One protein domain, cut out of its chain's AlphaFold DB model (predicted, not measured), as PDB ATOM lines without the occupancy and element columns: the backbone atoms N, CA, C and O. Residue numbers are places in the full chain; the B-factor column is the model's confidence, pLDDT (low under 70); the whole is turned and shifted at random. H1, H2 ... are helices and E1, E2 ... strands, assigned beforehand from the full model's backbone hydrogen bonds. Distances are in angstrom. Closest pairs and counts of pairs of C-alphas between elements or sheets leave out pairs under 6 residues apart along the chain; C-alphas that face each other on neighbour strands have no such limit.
ATOM      1  N   LEU A  71     -45.266  -8.169 -16.144       85.50
ATOM      2  CA  LEU A  71     -45.015  -6.811 -15.675       85.50
ATOM      3  C   LEU A  71     -44.530  -5.941 -16.833       85.50
ATOM      4  O   LEU A  71     -43.837  -6.412 -17.729       85.50
ATOM      5  N   LEU A  72     -44.870  -4.656 -16.803       81.69
ATOM      6  CA  LEU A  72     -44.282  -3.670 -17.705       81.69
ATOM      7  C   LEU A  72     -43.167  -2.945 -16.956       81.69
ATOM      8  O   LEU A  72     -43.429  -2.190 -16.020       81.69
ATOM      9  N   HIS A  73     -41.925  -3.203 -17.353       82.38
ATOM     10  CA  HIS A  73     -40.759  -2.500 -16.845       82.38
ATOM     11  C   HIS A  73     -40.627  -1.166 -17.575       82.38
ATOM     12  O   HIS A  73     -40.507  -1.136 -18.799       82.38
ATOM     13  N   LEU A  74     -40.713  -0.067 -16.827       80.31
ATOM     14  CA  LEU A  74     -40.636   1.285 -17.369       80.31
ATOM     15  C   LEU A  74     -39.187   1.754 -17.388       80.31
ATOM     16  O   LEU A  74     -38.522   1.771 -16.356       80.31
ATOM     17  N   GLU A  75     -38.746   2.219 -18.546       79.75
ATOM     18  CA  GLU A  75     -37.416   2.776 -18.748       79.75
ATOM     19  C   GLU A  75     -37.534   4.240 -19.188       79.75
ATOM     20  O   GLU A  75     -38.595   4.701 -19.622       79.75
ATOM     21  N   HIS A  76     -36.447   5.003 -19.054       80.06
ATOM     22  CA  HIS A  76     -36.362   6.387 -19.540       80.06
ATOM     23  C   HIS A  76     -37.546   7.285 -19.111       80.06
ATOM     24  O   HIS A  76     -38.136   8.008 -19.913       80.06
ATOM     25  N   HIS A  77     -37.923   7.249 -17.829       77.69
ATOM     26  CA  HIS A  77     -39.076   8.001 -17.300       77.69
ATOM     27  C   HIS A  77     -40.407   7.695 -18.021       77.69
ATOM     28  O   HIS A  77     -41.243   8.585 -18.208       77.69
ATOM     29  N   GLY A  78     -40.597   6.440 -18.433       75.62
ATOM     30  CA  GLY A  78     -41.833   5.940 -19.033       75.62
ATOM     31  C   GLY A  78     -41.950   6.173 -20.538       75.62
ATOM     32  O   GLY A  78     -43.009   5.875 -21.087       75.62
ATOM     33  N   SER A  79     -40.915   6.695 -21.211       75.31
ATOM     34  CA  SER A  79     -40.910   6.822 -22.680       75.31
ATOM     35  C   SER A  79     -40.596   5.507 -23.394       75.31
ATOM     36  O   SER A  79     -40.896   5.369 -24.574       75.31
ATOM     37  N   ARG A  80     -40.020   4.533 -22.684       76.44
ATOM     38  CA  ARG A  80     -39.850   3.157 -23.155       76.44
ATOM     39  C   ARG A  80     -40.419   2.193 -22.127       76.44
ATOM     40  O   ARG A  80     -40.416   2.477 -20.925       76.44
ATOM     41  N   CYS A  81     -40.893   1.045 -22.588       77.56
ATOM     42  CA  CYS A  81     -41.214  -0.048 -21.688       77.56
ATOM     43  C   CYS A  81     -40.895  -1.406 -22.300       77.56
ATOM     44  O   CYS A  81     -41.007  -1.605 -23.509       77.56
ATOM     45  N   ARG A  82     -40.524  -2.340 -21.425       80.62
ATOM     46  CA  ARG A  82     -40.293  -3.748 -21.736       80.62
ATOM     47  C   ARG A  82     -41.354  -4.595 -21.051       80.62
ATOM     48  O   ARG A  82     -41.690  -4.353 -19.892       80.62
ATOM     49  N   PHE A  83     -41.868  -5.603 -21.744       84.75
ATOM     50  CA  PHE A  83     -42.756  -6.584 -21.134       84.75
ATOM     51  C   PHE A  83     -41.944  -7.739 -20.539       84.75
ATOM     52  O   PHE A  83     -41.133  -8.361 -21.218       84.75
ATOM     53  N   LEU A  84     -42.159  -8.010 -19.255       88.00
ATOM     54  CA  LEU A  84     -41.582  -9.128 -18.518       88.00
ATOM     55  C   LEU A  84     -42.680 -10.182 -18.336       88.00
ATOM     56  O   LEU A  84     -43.548  -9.994 -17.477       88.00
ATOM     57  N   PRO A  85     -42.712 -11.245 -19.155       90.62
ATOM     58  CA  PRO A  85     -43.756 -12.258 -19.071       90.62
ATOM     59  C   PRO A  85     -43.693 -13.023 -17.747       90.62
ATOM     60  O   PRO A  85     -42.626 -13.210 -17.168       90.62
ATOM     61  N   ALA A  86     -44.842 -13.519 -17.286       92.50
ATOM     62  CA  ALA A  86     -44.863 -14.552 -16.257       92.50
ATOM     63  C   ALA A  86     -44.181 -15.829 -16.783       92.50
ATOM     64  O   ALA A  86     -44.513 -16.308 -17.868       92.50
ATOM     65  N   GLU A  87     -43.255 -16.392 -16.010       92.88
ATOM     66  CA  GLU A  87     -42.478 -17.578 -16.387       92.88
ATOM     67  C   GLU A  87     -42.985 -18.853 -15.686       92.88
ATOM     68  O   GLU A  87     -43.687 -18.770 -14.672       92.88
ATOM     69  N   PRO A  88     -42.666 -20.056 -16.203       91.38
ATOM     70  CA  PRO A  88     -42.952 -21.305 -15.503       91.38
ATOM     71  C   PRO A  88     -42.368 -21.303 -14.078       91.38
ATOM     72  O   PRO A  88     -41.267 -20.795 -13.879       91.38
ATOM     73  N   PRO A  89     -43.064 -21.879 -13.079       92.25
ATOM     74  CA  PRO A  89     -44.268 -22.713 -13.175       92.25
ATOM     75  C   PRO A  89     -45.602 -21.935 -13.134       92.25
ATOM     76  O   PRO A  89     -46.642 -22.529 -12.852       92.25
ATOM     77  N   HIS A  90     -45.615 -20.622 -13.389       86.44
ATOM     78  CA  HIS A  90     -46.847 -19.829 -13.319       86.44
ATOM     79  C   HIS A  90     -47.909 -20.330 -14.326       86.44
ATOM     80  O   HIS A  90     -47.587 -20.527 -15.503       86.44
ATOM     81  N   PRO A  91     -49.193 -20.474 -13.934       84.31
ATOM     82  CA  PRO A  91     -50.241 -21.037 -14.799       84.31
ATOM     83  C   PRO A  91     -50.463 -20.237 -16.091       84.31
ATOM     84  O   PRO A  91     -50.897 -20.777 -17.104       84.31
ATOM     85  N   SER A  92     -50.139 -18.943 -16.087       86.81
ATOM     86  CA  SER A  92     -50.278 -18.077 -17.263       86.81
ATOM     87  C   SER A  92     -49.050 -18.046 -18.180       86.81
ATOM     88  O   SER A  92     -49.083 -17.310 -19.163       86.81
ATOM     89  N   ALA A  93     -47.990 -18.819 -17.909       90.50
ATOM     90  CA  ALA A  93     -46.701 -18.690 -18.596       90.50
ATOM     91  C   ALA A  93     -46.779 -18.842 -20.126       90.50
ATOM     92  O   ALA A  93     -46.196 -18.053 -20.866       90.50
ATOM     93  N   ALA A  94     -47.566 -19.797 -20.628       89.06
ATOM     94  CA  ALA A  94     -47.740 -19.978 -22.072       89.06
ATOM     95  C   ALA A  94     -48.421 -18.765 -22.738       89.06
ATOM     96  O   ALA A  94     -48.012 -18.317 -23.811       89.06
ATOM     97  N   THR A  95     -49.436 -18.201 -22.076       87.31
ATOM     98  CA  THR A  95     -50.136 -17.004 -22.565       87.31
ATOM     99  C   THR A  95     -49.231 -15.775 -22.465       87.31
ATOM    100  O   THR A  95     -49.157 -14.987 -23.402       87.31
ATOM    101  N   ALA A  96     -48.494 -15.643 -21.363       89.81
ATOM    102  CA  ALA A  96     -47.513 -14.592 -21.136       89.81
ATOM    103  C   ALA A  96     -46.422 -14.572 -22.215       89.81
ATOM    104  O   ALA A  96     -46.146 -13.522 -22.785       89.81
ATOM    105  N   ALA A  97     -45.861 -15.732 -22.564       89.25
ATOM    106  CA  ALA A  97     -44.863 -15.851 -23.624       89.25
ATOM    107  C   ALA A  97     -45.421 -15.462 -25.005       89.25
ATOM    108  O   ALA A  97     -44.732 -14.829 -25.805       89.25
ATOM    109  N   ALA A  98     -46.681 -15.806 -25.297       86.62
ATOM    110  CA  ALA A  98     -47.338 -15.368 -26.527       86.62
ATOM    111  C   ALA A  98     -47.510 -13.840 -26.570       86.62
ATOM    112  O   ALA A  98     -47.285 -13.228 -27.614       86.62
ATOM    113  N   VAL A  99     -47.856 -13.227 -25.434       83.19
ATOM    114  CA  VAL A  99     -47.946 -11.770 -25.289       83.19
ATOM    115  C   VAL A  99     -46.578 -11.104 -25.443       83.19
ATOM    116  O   VAL A  99     -46.481 -10.118 -26.166       83.19
ATOM    117  N   ALA A 100     -45.525 -11.660 -24.839       85.19
ATOM    118  CA  ALA A 100     -44.160 -11.153 -24.979       85.19
ATOM    119  C   ALA A 100     -43.709 -11.135 -26.440       85.19
ATOM    120  O   ALA A 100     -43.257 -10.106 -26.921       85.19
ATOM    121  N   ARG A 101     -43.958 -12.208 -27.200       81.75
ATOM    122  CA  ARG A 101     -43.627 -12.248 -28.635       81.75
ATOM    123  C   ARG A 101     -44.326 -11.165 -29.461       81.75
ATOM    124  O   ARG A 101     -43.732 -10.662 -30.406       81.75
ATOM    125  N   ALA A 102     -45.566 -10.814 -29.119       76.19
ATOM    126  CA  ALA A 102     -46.284  -9.715 -29.772       76.19
ATOM    127  C   ALA A 102     -45.776  -8.330 -29.336       76.19
ATOM    128  O   ALA A 102     -46.012  -7.339 -30.020       76.19
ATOM    129  N   PHE A 103     -45.119  -8.253 -28.180       74.19
ATOM    130  CA  PHE A 103     -44.529  -7.030 -27.655       74.19
ATOM    131  C   PHE A 103     -43.110  -6.799 -28.206       74.19
ATOM    132  O   PHE A 103     -42.776  -5.667 -28.546       74.19
ATOM    133  N   ASP A 104     -42.318  -7.869 -28.330       66.69
ATOM    134  CA  ASP A 104     -40.908  -7.859 -28.735       66.69
ATOM    135  C   ASP A 104     -40.703  -7.749 -30.255       66.69
ATOM    136  O   ASP A 104     -39.630  -7.331 -30.688       66.69
ATOM    137  N   SER A 105     -41.708  -8.070 -31.081       57.03
ATOM    138  CA  SER A 105     -41.619  -7.944 -32.547       57.03
ATOM    139  C   SER A 105     -41.405  -6.507 -33.050       57.03
ATOM    140  O   SER A 105     -41.117  -6.329 -34.227       57.03
ATOM    141  N   ASP A 106     -41.515  -5.510 -32.166       53.47
ATOM    142  CA  ASP A 106     -41.272  -4.081 -32.424       53.47
ATOM    143  C   ASP A 106     -39.979  -3.563 -31.744       53.47
ATOM    144  O   ASP A 106     -39.801  -2.358 -31.579       53.47
ATOM    145  N   SER A 107     -39.072  -4.446 -31.295       51.12
ATOM    146  CA  SER A 107     -37.878  -4.049 -30.513       51.12
ATOM    147  C   SER A 107     -36.802  -3.297 -31.304       51.12
ATOM    148  O   SER A 107     -35.851  -2.803 -30.698       51.12
ATOM    149  N   ASP A 108     -36.946  -3.162 -32.623       48.59
ATOM    150  CA  ASP A 108     -36.128  -2.233 -33.398       48.59
ATOM    151  C   ASP A 108     -36.817  -0.860 -33.423       48.59
ATOM    152  O   ASP A 108     -37.718  -0.606 -34.219       48.59
ATOM    153  N   SER A 109     -36.310   0.054 -32.587       48.59
ATOM    154  CA  SER A 109     -36.572   1.509 -32.545       48.59
ATOM    155  C   SER A 109     -37.630   1.996 -31.542       48.59
ATOM    156  O   SER A 109     -38.809   2.114 -31.854       48.59
ATOM    157  N   ASP A 110     -37.160   2.405 -30.360       54.38
ATOM    158  CA  ASP A 110     -37.534   3.639 -29.631       54.38
ATOM    159  C   ASP A 110     -39.022   4.004 -29.389       54.38
ATOM    160  O   ASP A 110     -39.324   5.101 -28.922       54.38
ATOM    161  N   SER A 111     -39.985   3.134 -29.702       55.88
ATOM    162  CA  SER A 111     -41.381   3.548 -29.859       55.88
ATOM    163  C   SER A 111     -42.383   2.471 -29.440       55.88
ATOM    164  O   SER A 111     -43.251   2.061 -30.205       55.88
ATOM    165  N   SER A 112     -42.360   2.087 -28.156       66.31
ATOM    166  CA  SER A 112     -43.362   1.192 -27.536       66.31
ATOM    167  C   SER A 112     -44.827   1.649 -27.723       66.31
ATOM    168  O   SER A 112     -45.748   0.884 -27.436       66.31
ATOM    169  N   PHE A 113     -45.053   2.880 -28.202       72.94
ATOM    170  CA  PHE A 113     -46.363   3.505 -28.397       72.94
ATOM    171  C   PHE A 113     -46.494   4.281 -29.722       72.94
ATOM    172  O   PHE A 113     -47.234   5.259 -29.789       72.94
ATOM    173  N   SER A 114     -45.791   3.863 -30.780       73.88
ATOM    174  CA  SER A 114     -45.874   4.481 -32.121       73.88
ATOM    175  C   SER A 114     -47.279   4.480 -32.739       73.88
ATOM    176  O   SER A 114     -47.569   5.308 -33.594       73.88
ATOM    177  N   PHE A 115     -48.164   3.578 -32.302       77.25
ATOM    178  CA  PHE A 115     -49.560   3.510 -32.755       77.25
ATOM    179  C   PHE A 115     -50.442   4.644 -32.202       77.25
ATOM    180  O   PHE A 115     -51.583   4.802 -32.634       77.25
ATOM    181  N   LEU A 116     -49.965   5.404 -31.212       79.56
ATOM    182  CA  LEU A 116     -50.699   6.549 -30.685       79.56
ATOM    183  C   LEU A 116     -50.548   7.758 -31.618       79.56
ATOM    184  O   LEU A 116     -49.480   7.958 -32.194       79.56
ATOM    185  N   PRO A 117     -51.583   8.606 -31.740       74.62
ATOM    186  CA  PRO A 117     -51.475   9.834 -32.517       74.62
ATOM    187  C   PRO A 117     -50.397  10.758 -31.925       74.62
ATOM    188  O   PRO A 117     -50.271  10.869 -30.705       74.62
ATOM    189  N   GLY A 118     -49.634  11.438 -32.783       73.12
ATOM    190  CA  GLY A 118     -48.555  12.351 -32.383       73.12
ATOM    191  C   GLY A 118     -47.164  11.854 -32.780       73.12
ATOM    192  O   GLY A 118     -47.028  10.911 -33.556       73.12
ATOM    193  N   ARG A 119     -46.109  12.521 -32.295       65.50
ATOM    194  CA  ARG A 119     -44.728  12.104 -32.575       65.50
ATOM    195  C   ARG A 119     -44.324  10.950 -31.657       65.50
ATOM    196  O   ARG A 119     -44.566  10.978 -30.449       65.50
ATOM    197  N   SER A 120     -43.655   9.952 -32.230       61.75
ATOM    198  CA  SER A 120     -43.004   8.882 -31.471       61.75
ATOM    199  C   SER A 120     -42.067   9.481 -30.413       61.75
ATOM    200  O   SER A 120     -41.210  10.298 -30.743       61.75
ATOM    201  N   GLY A 121     -42.239   9.088 -29.148       64.50
ATOM    202  CA  GLY A 121     -41.410   9.541 -28.020       64.50
ATOM    203  C   GLY A 121     -42.023  10.630 -27.125       64.50
ATOM    204  O   GLY A 121     -41.499  10.874 -26.031       64.50
ATOM    205  N   ASP A 122     -43.149  11.233 -27.522       77.94
ATOM    206  CA  ASP A 122     -43.840  12.237 -26.696       77.94
ATOM    207  C   ASP A 122     -44.683  11.607 -25.582       77.94
ATOM    208  O   ASP A 122     -44.850  12.197 -24.510       77.94
ATOM    209  N   TRP A 123     -45.171  10.387 -25.806       84.69
ATOM    210  CA  TRP A 123     -45.999   9.651 -24.860       84.69
ATOM    211  C   TRP A 123     -45.169   8.990 -23.763       84.69
ATOM    212  O   TRP A 123     -44.226   8.243 -24.022       84.69
ATOM    213  N   ARG A 124     -45.567   9.226 -22.512       84.19
ATOM    214  CA  ARG A 124     -45.002   8.581 -21.327       84.19
ATOM    215  C   ARG A 124     -46.049   7.740 -20.628       84.19
ATOM    216  O   ARG A 124     -47.093   8.261 -20.235       84.19
ATOM    217  N   LEU A 125     -45.740   6.466 -20.415       85.75
ATOM    218  CA  LEU A 125     -46.556   5.568 -19.611       85.75
ATOM    219  C   LEU A 125     -46.567   6.033 -18.148       85.75
ATOM    220  O   LEU A 125     -45.518   6.267 -17.549       85.75
ATOM    221  N   ARG A 126     -47.769   6.203 -17.590       87.12
ATOM    222  CA  ARG A 126     -48.006   6.697 -16.226       87.12
ATOM    223  C   ARG A 126     -48.490   5.613 -15.284       87.12
ATOM    224  O   ARG A 126     -48.010   5.536 -14.161       87.12
ATOM    225  N   ASP A 127     -49.440   4.803 -15.738       86.38
ATOM    226  CA  ASP A 127     -50.033   3.736 -14.935       86.38
ATOM    227  C   ASP A 127     -50.552   2.613 -15.838       86.38
ATOM    228  O   ASP A 127     -50.882   2.839 -17.005       86.38
ATOM    229  N   VAL A 128     -50.641   1.403 -15.291       82.38
ATOM    230  CA  VAL A 128     -51.241   0.242 -15.944       82.38
ATOM    231  C   VAL A 128     -52.204  -0.416 -14.972       82.38
ATOM    232  O   VAL A 128     -51.809  -0.978 -13.954       82.38
ATOM    233  N   ARG A 129     -53.492  -0.406 -15.313       81.12
ATOM    234  CA  ARG A 129     -54.537  -1.044 -14.513       81.12
ATOM    235  C   ARG A 129     -55.406  -1.911 -15.387       81.12
ATOM    236  O   ARG A 129     -55.862  -1.485 -16.440       81.12
ATOM    237  N   HIS A 130     -55.694  -3.124 -14.922       75.38
ATOM    238  CA  HIS A 130     -56.674  -4.000 -15.569       75.38
ATOM    239  C   HIS A 130     -56.349  -4.354 -17.037       75.38
ATOM    240  O   HIS A 130     -57.263  -4.700 -17.785       75.38
ATOM    241  N   GLY A 131     -55.073  -4.285 -17.439       77.69
ATOM    242  CA  GLY A 131     -54.635  -4.473 -18.830       77.69
ATOM    243  C   GLY A 131     -54.777  -3.230 -19.718       77.69
ATOM    244  O   GLY A 131     -54.637  -3.330 -20.933       77.69
ATOM    245  N   LEU A 132     -55.069  -2.070 -19.126       84.56
ATOM    246  CA  LEU A 132     -55.111  -0.771 -19.787       84.56
ATOM    247  C   LEU A 132     -53.959   0.093 -19.284       84.56
ATOM    248  O   LEU A 132     -53.709   0.157 -18.082       84.56
ATOM    249  N   ALA A 133     -53.282   0.753 -20.209       86.38
ATOM    250  CA  ALA A 133     -52.200   1.686 -19.967       86.38
ATOM    251  C   ALA A 133     -52.727   3.122 -20.072       86.38
ATOM    252  O   ALA A 133     -53.455   3.444 -21.011       86.38
ATOM    253  N   VAL A 134     -52.350   3.971 -19.119       90.75
ATOM    254  CA  VAL A 134     -52.576   5.420 -19.155       90.75
ATOM    255  C   VAL A 134     -51.271   6.088 -19.554       90.75
ATOM    256  O   VAL A 134     -50.259   5.910 -18.875       90.75
ATOM    257  N   LEU A 135     -51.293   6.876 -20.623       89.25
ATOM    258  CA  LEU A 135     -50.140   7.630 -21.098       89.25
ATOM    259  C   LEU A 135     -50.443   9.118 -21.111       89.25
ATOM    260  O   LEU A 135     -51.587   9.514 -21.315       89.25
ATOM    261  N   SER A 136     -49.408   9.933 -20.925       88.88
ATOM    262  CA  SER A 136     -49.512  11.377 -21.116       88.88
ATOM    263  C   SER A 136     -48.374  11.916 -21.968       88.88
ATOM    264  O   SER A 136     -47.251  11.410 -21.870       88.88
ATOM    265  N   THR A 137     -48.617  12.993 -22.710       86.19
ATOM    266  CA  THR A 137     -47.520  13.785 -23.273       86.19
ATOM    267  C   THR A 137     -46.745  14.501 -22.159       86.19
ATOM    268  O   THR A 137     -47.109  14.463 -20.968       86.19
ATOM    269  N   ARG A 138     -45.598  15.093 -22.505       78.19
ATOM    270  CA  ARG A 138     -44.880  15.985 -21.586       78.19
ATOM    271  C   ARG A 138     -45.659  17.296 -21.458       78.19
ATOM    272  O   ARG A 138     -46.261  17.746 -22.424       78.19
ATOM    273  N   HIS A 139     -45.598  17.922 -20.283       74.19
ATOM    274  CA  HIS A 139     -45.994  19.325 -20.178       74.19
ATOM    275  C   HIS A 139     -45.080  20.134 -21.100       74.19
ATOM    276  O   HIS A 139     -43.855  20.017 -20.985       74.19
ATOM    277  N   ALA A 140     -45.662  20.922 -21.999       67.44
ATOM    278  CA  ALA A 140     -44.916  21.940 -22.712       67.44
ATOM    279  C   ALA A 140     -44.999  23.232 -21.897       67.44
ATOM    280  O   ALA A 140     -46.057  23.597 -21.379       67.44
ATOM    281  N   VAL A 141     -43.864  23.907 -21.756       69.62
ATOM    282  CA  VAL A 141     -43.852  25.298 -21.309       69.62
ATOM    283  C   VAL A 141     -44.046  26.121 -22.573       69.62
ATOM    284  O   VAL A 141     -43.268  25.987 -23.515       69.62
ATOM    285  N   THR A 142     -45.131  26.883 -22.626       70.69
ATOM    286  CA  THR A 142     -45.363  27.836 -23.719       70.69
ATOM    287  C   THR A 142     -44.419  29.029 -23.568       70.69
ATOM    288  O   THR A 142     -43.976  29.308 -22.452       70.69
ATOM    289  N   ASP A 143     -44.112  29.739 -24.657       74.19
ATOM    290  CA  ASP A 143     -43.215  30.913 -24.631       74.19
ATOM    291  C   ASP A 143     -43.685  32.000 -23.639       74.19
ATOM    292  O   ASP A 143     -42.869  32.729 -23.082       74.19
ATOM    293  N   ASP A 144     -44.983  32.024 -23.321       80.75
ATOM    294  CA  ASP A 144     -45.607  32.919 -22.337       80.75
ATOM    295  C   ASP A 144     -45.454  32.441 -20.874       80.75
ATOM    296  O   ASP A 144     -46.074  32.978 -19.955       80.75
ATOM    297  N   GLY A 145     -44.676  31.381 -20.628       72.31
ATOM    298  CA  GLY A 145     -44.450  30.797 -19.298       72.31
ATOM    299  C   GLY A 145     -45.641  30.012 -18.736       72.31
ATOM    300  O   GLY A 145     -45.574  29.505 -17.615       72.31
ATOM    301  N   CYS A 146     -46.725  29.874 -19.501       72.50
ATOM    302  CA  CYS A 146     -47.885  29.076 -19.123       72.50
ATOM    303  C   CYS A 146     -47.635  27.579 -19.371       72.50
ATOM    304  O   CYS A 146     -47.080  27.179 -20.400       72.50
ATOM    305  N   PHE A 147     -48.076  26.739 -18.432       68.06
ATOM    306  CA  PHE A 147     -48.029  25.283 -18.562       68.06
ATOM    307  C   PHE A 147     -49.169  24.806 -19.462       68.06
ATOM    308  O   PHE A 147     -50.336  25.070 -19.170       68.06
ATOM    309  N   SER A 148     -48.851  24.072 -20.529       74.62
ATOM    310  CA  SER A 148     -49.879  23.350 -21.273       74.62
ATOM    311  C   SER A 148     -50.306  22.105 -20.497       74.62
ATOM    312  O   SER A 148     -49.478  21.409 -19.899       74.62
ATOM    313  N   PHE A 149     -51.604  21.800 -20.510       77.56
ATOM    314  CA  PHE A 149     -52.073  20.510 -20.017       77.56
ATOM    315  C   PHE A 149     -51.567  19.406 -20.952       77.56
ATOM    316  O   PHE A 149     -51.655  19.564 -22.171       77.56
ATOM    317  N   PRO A 150     -51.021  18.305 -20.413       84.75
ATOM    318  CA  PRO A 150     -50.583  17.197 -21.234       84.75
ATOM    319  C   PRO A 150     -51.808  16.477 -21.793       84.75
ATOM    320  O   PRO A 150     -52.795  16.261 -21.084       84.75
ATOM    321  N   ASP A 151     -51.708  16.043 -23.041       87.19
ATOM    322  CA  ASP A 151     -52.677  15.119 -23.610       87.19
ATOM    323  C   ASP A 151     -52.592  13.794 -22.858       87.19
ATOM    324  O   ASP A 151     -51.503  13.353 -22.478       87.19
ATOM    325  N   VAL A 152     -53.739  13.155 -22.635       90.00
ATOM    326  CA  VAL A 152     -53.839  11.874 -21.930       90.00
ATOM    327  C   VAL A 152     -54.598  10.882 -22.790       90.00
ATOM    328  O   VAL A 152     -55.655  11.196 -23.334       90.00
ATOM    329  N   VAL A 153     -54.090   9.655 -22.866       89.31
ATOM    330  CA  VAL A 153     -54.752   8.556 -23.569       89.31
ATOM    331  C   VAL A 153     -54.768   7.298 -22.719       89.31
ATOM    332  O   VAL A 153     -53.838   7.012 -21.961       89.31
ATOM    333  N   VAL A 154     -55.852   6.537 -22.853       90.38
ATOM    334  CA  VAL A 154     -55.978   5.196 -22.289       90.38
ATOM    335  C   VAL A 154     -56.007   4.209 -23.442       90.38
ATOM    336  O   VAL A 154     -56.904   4.264 -24.282       90.38
ATOM    337  N   CYS A 155     -55.045   3.296 -23.487       85.81
ATOM    338  CA  CYS A 155     -54.968   2.285 -24.535       85.81
ATOM    339  C   CYS A 155     -54.721   0.893 -23.953       85.81
ATOM    340  O   CYS A 155     -54.242   0.732 -22.833       85.81
ATOM    341  N   ASN A 156     -55.026  -0.143 -24.730       83.38
ATOM    342  CA  ASN A 156     -54.547  -1.484 -24.425       83.38
ATOM    343  C   ASN A 156     -53.182  -1.663 -25.117       83.38
ATOM    344  O   ASN A 156     -53.160  -1.685 -26.347       83.38
TER     345      ASN A 156
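What this domain is: This is residues 71 to 156 of the 161 residues of the protein "F-box domain-containing protein" of Oryza sativa subsp. japonica (UniProt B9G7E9). A small three-stranded sheet, E3 E4 E5, lies at the middle of a long, thin model; a two-stranded hairpin, E1 and E2, meets its E3 side at a few points, and helix H1 packs on E2 at one end of the long axis. At the other end the long loop between E4 and E5, residues 137 to 151, reaches far out as a narrow arm, and this arm and the helix end make the length. The printed part has 86 residues, with one named helix and five named strands in the order E1 E2 H1 E3 E4 E5; both sheets, E3 - E4 - E5 and E1 - E2, are antiparallel. The class is mixed, helices and strands, with under half of the residues in named elements. The whole is loose, with a radius of gyration of the C-alphas of 15.3 A and spans of 56 by 26 by 20 A.

How they stand to each other: The largest sheet holds E3, residues 124 to 129, E4, residues 132 to 136, and E5, residues 152 to 155. They form a meander, each strand the antiparallel neighbour of the one before, with E4 the inner strand. In the hairpin E3 and E4, at 153 degrees, N 126 and O 134 are within hydrogen-bond range at 2.8 A. In the hairpin E4 and E5, at 156 degrees, N 133 and O 155 are 2.8 A apart. E1, residues 71 to 75, and E2, residues 80 to 85, form another hairpin, antiparallel at 155 degrees, with N 73 and O 82 within hydrogen-bond range at 2.8 A. The closest C-alphas of E1 and E3 are those of Leu 74 and Leu 125, 7.6 A apart; those of E2 and E3 are Arg 80 and Arg 124, 7.7 A apart. H1, residues 93 to 104, has 10 pairs of C-alphas within 8 A of E2, the closest those of Pro 85 and Ala 96 at 4.9 A. H1 is apart from E1, E4 and E5, and it is not on the sheet E3 E4 E5. In H1 every O i to N i+4 pair is within hydrogen-bond range.

Where its parts are: E3 runs 15.2 A from C-alpha 124 at (-45.002, 8.581, -21.327), E4 13.4 A and E5 10.0 A, ending at C-alpha 155 at (-54.968, 2.285, -24.535). E1 begins at C-alpha 71 at (-45.015, -6.811, -15.675) and spans 12.6 A; E2 spans 16.4 A and H1 15.9 A.

The domain as a whole: The two C-alphas farthest apart are those of Pro 89 and Asp 144, 56.4 A. The printed part has no cut. Its long links are H1 to E3, residues 105 to 123, and E4 to E5, residues 137 to 151. The mean pLDDT of the printed part is 78.6; residues 104 to 112, 119 to 121, 140 to 141 and 147 are under 70.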